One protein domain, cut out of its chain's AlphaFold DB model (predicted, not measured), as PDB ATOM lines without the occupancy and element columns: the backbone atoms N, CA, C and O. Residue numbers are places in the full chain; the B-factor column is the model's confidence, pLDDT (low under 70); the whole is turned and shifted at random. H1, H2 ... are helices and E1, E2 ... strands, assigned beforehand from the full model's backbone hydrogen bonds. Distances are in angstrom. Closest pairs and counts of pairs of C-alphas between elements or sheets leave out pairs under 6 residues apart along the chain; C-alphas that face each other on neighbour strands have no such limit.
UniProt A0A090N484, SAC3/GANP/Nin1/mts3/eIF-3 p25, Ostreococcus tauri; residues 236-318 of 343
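This is residues 236 to 318 of the 343 residues of the protein "SAC3/GANP/Nin1/mts3/eIF-3 p25" of Ostreococcus tauri (UniProt A0A090N484). The first helix, H1, crosses near H3, a helix in the middle of a small, mostly helical body; H2 packs across H3, and the small hairpin of E1 and E2 packs on H3 too. A long link leads from this hairpin to H4, near both H1 and H3, and H5 ends the printed part, apart from the other elements. The 83 printed residues hold five named helices and two named strands, in the order H1 H2 H3 E1 E2 H4 H5, with one antiparallel sheet, E1 - E2. The whole is compact, with a radius of gyration of the C-alphas of 11.8 A and spans of 33 by 26 by 21 A.

H1, residues 236 to 249, is close to but not clearly touching H3, residues 269 to 278, about perpendicular at 77 degrees; their closest C-alphas, of Leu 243 and Ala 276, are 7.4 A apart. H2, residues 257 to 264, touches H3, about perpendicular at 79 degrees, with the C-alphas of Glu 258 and Ala 269 closest at 4.7 A. E1, residues 282 to 284, and E2, residues 287 to 289, form an antiparallel hairpin, with N 284 and O 287 2.9 A apart, within hydrogen-bond range. The closest C-alphas of H3 and E1, of Asp 277 and Val 283, are 6.4 A apart. H4, residues 303 to 310, is close to but not clearly touching H1, with the C-alphas of Pro 236 and Leu 309 closest at 5.8 A. In H1, H2, H3 and H4 every O i to N i+4 pair is within hydrogen-bond range; H5, residues 315 to 318, is too short for such a pair.

H1 begins with C-alpha 236 at (204.192, 247.243, 224.008) and is 20.0 A long; H3 is 14.3 A long. H5 ends with C-alpha 318 at (214.132, 233.906, 227.260).

The two C-alphas farthest apart, of Thr 292 and Asp 318, are 35.6 A apart. The printed part has no cut, and the link from E2 to H4, residues 290 to 302, is long. The mean pLDDT of the printed part is 89.9; residue 313 is under 70.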
ATOM      1  N   PRO A 236     204.702 245.952 223.552       90.06
ATOM      2  CA  PRO A 236     204.192 247.243 224.008       90.06
ATOM      3  C   PRO A 236     202.822 247.574 223.403       90.06
ATOM      4  O   PRO A 236     201.870 247.847 224.133       90.06
ATOM      5  N   ASP A 237     202.686 247.451 222.079       88.50
ATOM      6  CA  ASP A 237     201.440 247.743 221.362       88.50
ATOM      7  C   ASP A 237     200.297 246.799 221.792       88.50
ATOM      8  O   ASP A 237     199.155 247.232 221.970       88.50
ATOM      9  N   VAL A 238     200.588 245.506 221.986       91.88
ATOM     10  CA  VAL A 238     199.604 244.507 222.435       91.88
ATOM     11  C   VAL A 238     199.155 244.775 223.872       91.88
ATOM     12  O   VAL A 238     197.957 244.720 224.146       91.88
ATOM     13  N   ARG A 239     200.084 245.100 224.778       94.12
ATOM     14  CA  ARG A 239     199.791 245.392 226.191       94.12
ATOM     15  C   ARG A 239     198.976 246.677 226.344       94.12
ATOM     16  O   ARG A 239     197.992 246.681 227.078       94.12
ATOM     17  N   VAL A 240     199.307 247.730 225.591       93.31
ATOM     18  CA  VAL A 240     198.522 248.978 225.553       93.31
ATOM     19  C   VAL A 240     197.092 248.709 225.077       93.31
ATOM     20  O   VAL A 240     196.139 249.150 225.715       93.31
ATOM     21  N   ARG A 241     196.912 247.940 223.994       91.75
ATOM     22  CA  ARG A 241     195.570 247.560 223.510       91.75
ATOM     23  C   ARG A 241     194.808 246.699 224.515       91.75
ATOM     24  O   ARG A 241     193.601 246.860 224.658       91.75
ATOM     25  N   ALA A 242     195.492 245.789 225.205       94.00
ATOM     26  CA  ALA A 242     194.881 244.981 226.253       94.00
ATOM     27  C   ALA A 242     194.345 245.867 227.385       94.00
ATOM     28  O   ALA A 242     193.180 245.735 227.748       94.00
ATOM     29  N   LEU A 243     195.145 246.824 227.867       95.12
ATOM     30  CA  LEU A 243     194.714 247.784 228.886       95.12
ATOM     31  C   LEU A 243     193.545 248.654 228.435       95.12
ATOM     32  O   LEU A 243     192.646 248.911 229.228       95.12
ATOM     33  N   GLU A 244     193.525 249.081 227.175       94.12
ATOM     34  CA  GLU A 244     192.408 249.842 226.612       94.12
ATOM     35  C   GLU A 244     191.100 249.038 226.671       94.12
ATOM     36  O   GLU A 244     190.073 249.535 227.139       94.12
ATOM     37  N   VAL A 245     191.151 247.763 226.265       92.31
ATOM     38  CA  VAL A 245     190.005 246.842 226.319       92.31
ATOM     39  C   VAL A 245     189.595 246.554 227.764       92.31
ATOM     40  O   VAL A 245     188.406 246.595 228.079       92.31
ATOM     41  N   MET A 246     190.555 246.306 228.657       93.06
ATOM     42  CA  MET A 246     190.291 246.096 230.082       93.06
ATOM     43  C   MET A 246     189.634 247.329 230.702       93.06
ATOM     44  O   MET A 246     188.632 247.194 231.395       93.06
ATOM     45  N   ASN A 247     190.119 248.532 230.391       93.94
ATOM     46  CA  ASN A 247     189.527 249.771 230.879       93.94
ATOM     47  C   ASN A 247     188.087 249.960 230.395       93.94
ATOM     48  O   ASN A 247     187.272 250.506 231.126       93.94
ATOM     49  N   ALA A 248     187.741 249.496 229.195       91.69
ATOM     50  CA  ALA A 248     186.365 249.552 228.709       91.69
ATOM     51  C   ALA A 248     185.452 248.489 229.354       91.69
ATOM     52  O   ALA A 248     184.276 248.760 229.602       91.69
ATOM     53  N   ALA A 249     185.977 247.287 229.607       90.06
ATOM     54  CA  ALA A 249     185.188 246.120 230.007       90.06
ATOM     55  C   ALA A 249     185.063 245.922 231.527       90.06
ATOM     56  O   ALA A 249     184.048 245.409 231.998       90.06
ATOM     57  N   MET A 250     186.086 246.299 232.295       88.31
ATOM     58  CA  MET A 250     186.132 246.088 233.742       88.31
ATOM     59  C   MET A 250     185.166 247.024 234.478       88.31
ATOM     60  O   MET A 250     184.748 248.067 233.974       88.31
ATOM     61  N   ASN A 251     184.795 246.649 235.701       84.81
ATOM     62  CA  ASN A 251     184.146 247.564 236.637       84.81
ATOM     63  C   ASN A 251     185.200 248.466 237.311       84.81
ATOM     64  O   ASN A 251     186.396 248.352 237.054       84.81
ATOM     65  N   SER A 252     184.758 249.377 238.176       83.56
ATOM     66  CA  SER A 252     185.648 250.267 238.930       83.56
ATOM     67  C   SER A 252     186.351 249.580 240.109       83.56
ATOM     68  O   SER A 252     186.939 250.268 240.941       83.56
ATOM     69  N   THR A 253     186.266 248.250 240.230       87.38
ATOM     70  CA  THR A 253     186.972 247.514 241.279       87.38
ATOM     71  C   THR A 253     188.471 247.524 240.970       87.38
ATOM     72  O   THR A 253     188.854 247.129 239.864       87.38
ATOM     73  N   PRO A 254     189.329 247.951 241.914       91.38
ATOM     74  CA  PRO A 254     190.770 247.956 241.699       91.38
ATOM     75  C   PRO A 254     191.327 246.542 241.483       91.38
ATOM     76  O   PRO A 254     190.918 245.591 242.148       91.38
ATOM     77  N   MET A 255     192.281 246.413 240.562       95.69
ATOM     78  CA  MET A 255     193.047 245.191 240.297       95.69
ATOM     79  C   MET A 255     194.466 245.361 240.830       95.69
ATOM     80  O   MET A 255     195.040 246.435 240.670       95.69
ATOM     81  N   SER A 256     195.050 244.323 241.430       97.25
ATOM     82  CA  SER A 256     196.443 244.408 241.875       97.25
ATOM     83  C   SER A 256     197.410 244.493 240.689       97.25
ATOM     84  O   SER A 256     197.177 243.917 239.623       97.25
ATOM     85  N   THR A 257     198.526 245.191 240.879       96.69
ATOM     86  CA  THR A 257     199.616 245.301 239.898       96.69
ATOM     87  C   THR A 257     200.244 243.939 239.587       96.69
ATOM     88  O   THR A 257     200.648 243.705 238.451       96.69
ATOM     89  N   GLU A 258     200.253 243.005 240.544       96.75
ATOM     90  CA  GLU A 258     200.669 241.610 240.337       96.75
ATOM     91  C   GLU A 258     199.743 240.851 239.379       96.75
ATOM     92  O   GLU A 258     200.204 240.209 238.432       96.75
ATOM     93  N   GLU A 259     198.425 240.942 239.586       95.94
ATOM     94  CA  GLU A 259     197.449 240.301 238.704       95.94
ATOM     95  C   GLU A 259     197.504 240.926 237.307       95.94
ATOM     96  O   GLU A 259     197.487 240.214 236.300       95.94
ATOM     97  N   LEU A 260     197.657 242.249 237.236       95.44
ATOM     98  CA  LEU A 260     197.815 242.950 235.970       95.44
ATOM     99  C   LEU A 260     199.089 242.514 235.232       95.44
ATOM    100  O   LEU A 260     199.038 242.238 234.032       95.44
ATOM    101  N   ALA A 261     200.215 242.387 235.939       95.25
ATOM    102  CA  ALA A 261     201.461 241.881 235.375       95.25
ATOM    103  C   ALA A 261     201.296 240.458 234.827       95.25
ATOM    104  O   ALA A 261     201.694 240.181 233.693       95.25
ATOM    105  N   ARG A 262     200.611 239.577 235.565       94.19
ATOM    106  CA  ARG A 262     200.307 238.207 235.127       94.19
ATOM    107  C   ARG A 262     199.468 238.173 233.846       94.19
ATOM    108  O   ARG A 262     199.762 237.397 232.931       94.19
ATOM    109  N   VAL A 263     198.429 239.007 233.753       92.88
ATOM    110  CA  VAL A 263     197.552 239.094 232.571       92.88
ATOM    111  C   VAL A 263     198.306 239.633 231.351       92.88
ATOM    112  O   VAL A 263     198.131 239.117 230.246       92.88
ATOM    113  N   LEU A 264     199.173 240.628 231.548       94.06
ATOM    114  CA  LEU A 264     199.925 241.304 230.483       94.06
ATOM    115  C   LEU A 264     201.299 240.680 230.181       94.06
ATOM    116  O   LEU A 264     202.041 241.210 229.344       94.06
ATOM    117  N   ARG A 265     201.632 239.568 230.852       94.62
ATOM    118  CA  ARG A 265     202.926 238.870 230.760       94.62
ATOM    119  C   ARG A 265     204.113 239.793 231.002       94.62
ATOM    120  O   ARG A 265     205.034 239.862 230.190       94.62
ATOM    121  N   LEU A 266     204.055 240.548 232.088       93.94
ATOM    122  CA  LEU A 266     205.161 241.350 232.600       93.94
ATOM    123  C   LEU A 266     205.827 240.577 233.739       93.94
ATOM    124  O   LEU A 266     205.118 240.012 234.571       93.94
ATOM    125  N   ASP A 267     207.160 240.562 233.801       91.38
ATOM    126  CA  ASP A 267     207.847 239.831 234.880       91.38
ATOM    127  C   ASP A 267     207.745 240.561 236.228       91.38
ATOM    128  O   ASP A 267     207.911 239.955 237.284       91.38
ATOM    129  N   ARG A 268     207.481 241.876 236.206       92.69
ATOM    130  CA  ARG A 268     207.443 242.729 237.399       92.69
ATOM    131  C   ARG A 268     206.114 243.465 237.521       92.69
ATOM    132  O   ARG A 268     205.662 244.108 236.576       92.69
ATOM    133  N   ALA A 269     205.557 243.471 238.731       94.31
ATOM    134  CA  ALA A 269     204.372 244.261 239.082       94.31
ATOM    135  C   ALA A 269     204.582 245.768 238.844       94.31
ATOM    136  O   ALA A 269     203.683 246.461 238.372       94.31
ATOM    137  N   ARG A 270     205.803 246.263 239.084       92.62
ATOM    138  CA  ARG A 270     206.178 247.655 238.808       92.62
ATOM    139  C   ARG A 270     206.019 248.029 237.333       92.62
ATOM    140  O   ARG A 270     205.468 249.083 237.047       92.62
ATOM    141  N   ASP A 271     206.412 247.151 236.410       92.88
ATOM    142  CA  ASP A 271     206.259 247.406 234.971       92.88
ATOM    143  C   ASP A 271     204.767 247.538 234.598       92.88
ATOM    144  O   ASP A 271     204.407 248.307 233.708       92.88
ATOM    145  N   ALA A 272     203.873 246.825 235.299       94.69
ATOM    146  CA  ALA A 272     202.428 246.933 235.092       94.69
ATOM    147  C   ALA A 272     201.864 248.264 235.611       94.69
ATOM    148  O   ALA A 272     201.026 248.866 234.939       94.69
ATOM    149  N   ALA A 273     202.344 248.736 236.766       94.00
ATOM    150  CA  ALA A 273     202.013 250.058 237.294       94.00
ATOM    151  C   ALA A 273     202.487 251.173 236.347       94.00
ATOM    152  O   ALA A 273     201.689 252.024 235.955       94.00
ATOM    153  N   ASP A 274     203.746 251.113 235.904       92.31
ATOM    154  CA  ASP A 274     204.343 252.090 234.986       92.31
ATOM    155  C   ASP A 274     203.603 252.129 233.639       92.31
ATOM    156  O   ASP A 274     203.384 253.199 233.065       92.31
ATOM    157  N   LEU A 275     203.186 250.966 233.127       94.25
ATOM    158  CA  LEU A 275     202.382 250.877 231.910       94.25
ATOM    159  C   LEU A 275     200.982 251.476 232.109       94.25
ATOM    160  O   LEU A 275     200.495 252.190 231.230       94.25
ATOM    161  N   ALA A 276     200.324 251.177 233.232       94.56
ATOM    162  CA  ALA A 276     198.991 251.686 233.539       94.56
ATOM    163  C   ALA A 276     198.991 253.216 233.685       94.56
ATOM    164  O   ALA A 276     198.142 253.882 233.088       94.56
ATOM    165  N   ASP A 277     199.977 253.765 234.396       92.75
ATOM    166  CA  ASP A 277     200.189 255.207 234.539       92.75
ATOM    167  C   ASP A 277     200.470 255.872 233.182       92.75
ATOM    168  O   ASP A 277     199.811 256.845 232.811       92.75
ATOM    169  N   ALA A 278     201.344 255.275 232.360       91.75
ATOM    170  CA  ALA A 278     201.601 255.746 230.998       91.75
ATOM    171  C   ALA A 278     200.347 255.735 230.101       91.75
ATOM    172  O   ALA A 278     200.288 256.481 229.121       91.75
ATOM    173  N   CYS A 279     199.350 254.907 230.430       94.12
ATOM    174  CA  CYS A 279     198.056 254.857 229.751       94.12
ATOM    175  C   CYS A 279     196.980 255.771 230.380       94.12
ATOM    176  O   CYS A 279     195.813 255.738 229.975       94.12
ATOM    177  N   GLY A 280     197.342 256.580 231.378       93.06
ATOM    178  CA  GLY A 280     196.444 257.509 232.066       93.06
ATOM    179  C   GLY A 280     195.487 256.855 233.068       93.06
ATOM    180  O   GLY A 280     194.515 257.493 233.481       93.06
ATOM    181  N   LEU A 281     195.726 255.599 233.459       93.62
ATOM    182  CA  LEU A 281     194.928 254.918 234.482       93.62
ATOM    183  C   LEU A 281     195.302 255.415 235.885       93.62
ATOM    184  O   LEU A 281     196.386 255.944 236.113       93.62
ATOM    185  N   ALA A 282     194.382 255.280 236.841       93.31
ATOM    186  CA  ALA A 282     194.670 255.628 238.229       93.31
ATOM    187  C   ALA A 282     195.415 254.473 238.908       93.31
ATOM    188  O   ALA A 282     194.864 253.378 239.035       93.31
ATOM    189  N   VAL A 283     196.644 254.744 239.343       94.50
ATOM    190  CA  VAL A 283     197.483 253.826 240.117       94.50
ATOM    191  C   VAL A 283     197.568 254.346 241.552       94.50
ATOM    192  O   VAL A 283     197.924 255.506 241.759       94.50
ATOM    193  N   ASP A 284     197.207 253.511 242.523       93.12
ATOM    194  CA  ASP A 284     197.273 253.808 243.958       93.12
ATOM    195  C   ASP A 284     197.985 252.658 244.679       93.12
ATOM    196  O   ASP A 284     197.437 251.560 244.821       93.12
ATOM    197  N   GLY A 285     199.243 252.889 245.059       91.69
ATOM    198  CA  GLY A 285     200.130 251.847 245.575       91.69
ATOM    199  C   GLY A 285     200.221 250.660 244.612       91.69
ATOM    200  O   GLY A 285     200.635 250.809 243.463       91.69
ATOM    201  N   ASP A 286     199.781 249.493 245.082       94.69
ATOM    202  CA  ASP A 286     199.809 248.232 244.334       94.69
ATOM    203  C   ASP A 286     198.511 247.942 243.569       94.69
ATOM    204  O   ASP A 286     198.269 246.805 243.163       94.69
ATOM    205  N   PHE A 287     197.657 248.948 243.359       96.62
ATOM    206  CA  PHE A 287     196.371 248.777 242.691       96.62
ATOM    207  C   PHE A 287     196.195 249.706 241.493       96.62
ATOM    208  O   PHE A 287     196.546 250.883 241.519       96.62
ATOM    209  N   VAL A 288     195.573 249.173 240.444       95.50
ATOM    210  CA  VAL A 288     195.161 249.901 239.244       95.50
ATOM    211  C   VAL A 288     193.642 249.923 239.186       95.50
ATOM    212  O   VAL A 288     192.985 248.881 239.230       95.50
ATOM    213  N   SER A 289     193.072 251.119 239.075       94.12
ATOM    214  CA  SER A 289     191.629 251.305 238.935       94.12
ATOM    215  C   SER A 289     191.255 251.590 237.486       94.12
ATOM    216  O   SER A 289     191.795 252.499 236.853       94.12
ATOM    217  N   PHE A 290     190.276 250.841 236.982       94.12
ATOM    218  CA  PHE A 290     189.717 251.016 235.645       94.12
ATOM    219  C   PHE A 290     188.497 251.950 235.673       94.12
ATOM    220  O   PHE A 290     187.816 252.083 236.690       94.12
ATOM    221  N   ARG A 291     188.205 252.604 234.544       88.69
ATOM    222  CA  ARG A 291     187.054 253.507 234.312       88.69
ATOM    223  C   ARG A 291     186.980 254.749 235.195       88.69
ATOM    224  O   ARG A 291     185.995 255.480 235.130       88.69
ATOM    225  N   THR A 292     188.013 255.023 235.977       85.50
ATOM    226  CA  THR A 292     188.110 256.237 236.796       85.50
ATOM    227  C   THR A 292     188.589 257.439 235.984       85.50
ATOM    228  O   THR A 292     188.261 258.576 236.316       85.50
ATOM    229  N   LYS A 293     189.338 257.196 234.899       85.81
ATOM    230  CA  LYS A 293     189.869 258.207 233.978       85.81
ATOM    231  C   LYS A 293     189.714 257.758 232.514       85.81
ATOM    232  O   LYS A 293     189.665 256.551 232.248       85.81
ATOM    233  N   PRO A 294     189.636 258.700 231.552       88.12
ATOM    234  CA  PRO A 294     189.717 258.376 230.131       88.12
ATOM    235  C   PRO A 294     191.036 257.675 229.796       88.12
ATOM    236  O   PRO A 294     192.099 258.095 230.251       88.12
ATOM    237  N   PHE A 295     190.968 256.629 228.972       94.38
ATOM    238  CA  PHE A 295     192.167 255.942 228.502       94.38
ATOM    239  C   PHE A 295     192.980 256.866 227.594       94.38
ATOM    240  O   PHE A 295     192.444 257.432 226.640       94.38
ATOM    241  N   THR A 296     194.274 256.989 227.866       94.19
ATOM    242  CA  THR A 296     195.201 257.758 227.039       94.19
ATOM    243  C   THR A 296     196.178 256.796 226.395       94.19
ATOM    244  O   THR A 296     196.916 256.104 227.083       94.19
ATOM    245  N   ARG A 297     196.216 256.735 225.062       92.75
ATOM    246  CA  ARG A 297     197.253 255.946 224.390       92.75
ATOM    247  C   ARG A 297     198.610 256.639 224.571       92.75
ATOM    248  O   ARG A 297     198.716 257.809 224.195       92.75
ATOM    249  N   PRO A 298     199.641 255.948 225.089       90.38
ATOM    250  CA  PRO A 298     200.970 256.526 225.224       90.38
ATOM    251  C   PRO A 298     201.514 256.948 223.855       90.38
ATOM    252  O   PRO A 298     201.345 256.249 222.849       90.38
ATOM    253  N   ASN A 299     202.173 258.106 223.805       84.31
ATOM    254  CA  ASN A 299     202.789 258.594 222.578       84.31
ATOM    255  C   ASN A 299     204.059 257.789 222.273       84.31
ATOM    256  O   ASN A 299     205.145 258.149 222.705       84.31
ATOM    257  N   MET A 300     203.939 256.732 221.471       78.06
ATOM    258  CA  MET A 300     205.077 255.892 221.066       78.06
ATOM    259  C   MET A 300     206.129 256.620 220.208       78.06
ATOM    260  O   MET A 300     207.153 256.026 219.878       78.06
ATOM    261  N   ARG A 301     205.882 257.880 219.814       78.50
ATOM    262  CA  ARG A 301     206.882 258.748 219.164       78.50
ATOM    263  C   ARG A 301     207.777 259.471 220.165       78.50
ATOM    264  O   ARG A 301     208.792 260.018 219.755       78.50
ATOM    265  N   ASP A 302     207.382 259.516 221.435       81.88
ATOM    266  CA  ASP A 302     208.230 260.005 222.512       81.88
ATOM    267  C   ASP A 302     209.307 258.939 222.801       81.88
ATOM    268  O   ASP A 302     208.954 257.806 223.161       81.88
ATOM    269  N   PRO A 303     210.604 259.253 222.618       78.12
ATOM    270  CA  PRO A 303     211.681 258.286 222.797       78.12
ATOM    271  C   PRO A 303     211.755 257.711 224.210       78.12
ATOM    272  O   PRO A 303     212.085 256.535 224.355       78.12
ATOM    273  N   ASP A 304     211.424 258.493 225.239       81.62
ATOM    274  CA  ASP A 304     211.519 258.061 226.633       81.62
ATOM    275  C   ASP A 304     210.357 257.138 226.996       81.62
ATOM    276  O   ASP A 304     210.560 256.086 227.609       81.62
ATOM    277  N   VAL A 305     209.145 257.457 226.528       82.88
ATOM    278  CA  VAL A 305     207.990 256.551 226.640       82.88
ATOM    279  C   VAL A 305     208.272 255.252 225.891       82.88
ATOM    280  O   VAL A 305     208.079 254.167 226.436       82.88
ATOM    281  N   CYS A 306     208.770 255.345 224.659       79.00
ATOM    282  CA  CYS A 306     209.064 254.179 223.839       79.00
ATOM    283  C   CYS A 306     210.172 253.313 224.461       79.00
ATOM    284  O   CYS A 306     210.023 252.094 224.528       79.00
ATOM    285  N   ARG A 307     211.250 253.922 224.979       79.00
ATOM    286  CA  ARG A 307     212.322 253.224 225.711       79.00
ATOM    287  C   ARG A 307     211.757 252.489 226.923       79.00
ATOM    288  O   ARG A 307     211.900 251.274 226.988       79.00
ATOM    289  N   ARG A 308     211.031 253.191 227.799       82.44
ATOM    290  CA  ARG A 308     210.435 252.616 229.014       82.44
ATOM    291  C   ARG A 308     209.504 251.443 228.718       82.44
ATOM    292  O   ARG A 308     209.550 250.439 229.414       82.44
ATOM    293  N   LEU A 309     208.654 251.547 227.695       83.69
ATOM    294  CA  LEU A 309     207.726 250.466 227.350       83.69
ATOM    295  C   LEU A 309     208.426 249.274 226.678       83.69
ATOM    296  O   LEU A 309     207.987 248.137 226.843       83.69
ATOM    297  N   ARG A 310     209.510 249.512 225.926       77.62
ATOM    298  CA  ARG A 310     210.329 248.451 225.311       77.62
ATOM    299  C   ARG A 310     211.181 247.698 226.330       77.62
ATOM    300  O   ARG A 310     211.376 246.501 226.148       77.62
ATOM    301  N   SER A 311     211.665 248.373 227.372       75.69
ATOM    302  CA  SER A 311     212.487 247.772 228.429       75.69
ATOM    303  C   SER A 311     211.673 246.950 229.436       75.69
ATOM    304  O   SER A 311     212.253 246.295 230.301       75.69
ATOM    305  N   MET A 312     210.336 246.969 229.344       83.00
ATOM    306  CA  MET A 312     209.460 246.183 230.214       83.00
ATOM    307  C   MET A 312     209.714 244.690 230.047       83.00
ATOM    308  O   MET A 312     209.528 244.115 228.969       83.00
ATOM    309  N   SER A 313     210.094 244.080 231.162       68.50
ATOM    310  CA  SER A 313     210.605 242.720 231.237       68.50
ATOM    311  C   SER A 313     209.594 241.678 230.740       68.50
ATOM    312  O   SER A 313     208.374 241.815 230.907       68.50
ATOM    313  N   CYS A 314     210.107 240.666 230.036       77.31
ATOM    314  CA  CYS A 314     209.324 239.521 229.589       77.31
ATOM    315  C   CYS A 314     210.206 238.280 229.401       77.31
ATOM    316  O   CYS A 314     210.857 238.092 228.367       77.31
ATOM    317  N   SER A 315     210.180 237.406 230.397       85.12
ATOM    318  CA  SER A 315     210.936 236.159 230.446       85.12
ATOM    319  C   SER A 315     210.427 235.102 229.466       85.12
ATOM    320  O   SER A 315     211.167 234.181 229.136       85.12
ATOM    321  N   ILE A 316     209.211 235.246 228.916       89.50
ATOM    322  CA  ILE A 316     208.602 234.233 228.029       89.50
ATOM    323  C   ILE A 316     209.405 233.984 226.745       89.50
ATOM    324  O   ILE A 316     209.302 232.917 226.147       89.50
ATOM    325  N   VAL A 317     210.183 234.975 226.296       89.38
ATOM    326  CA  VAL A 317     211.056 234.833 225.124       89.38
ATOM    327  C   VAL A 317     212.398 234.216 225.526       89.38
ATOM    328  O   VAL A 317     212.941 233.420 224.769       89.38
ATOM    329  N   ASP A 318     212.910 234.524 226.723       85.38
ATOM    330  CA  ASP A 318     214.132 233.906 227.260       85.38
ATOM    331  C   ASP A 318     213.928 232.434 227.604       85.38
ATOM    332  O   ASP A 318     214.810 231.628 227.348       85.38
TER     333      ASP A 318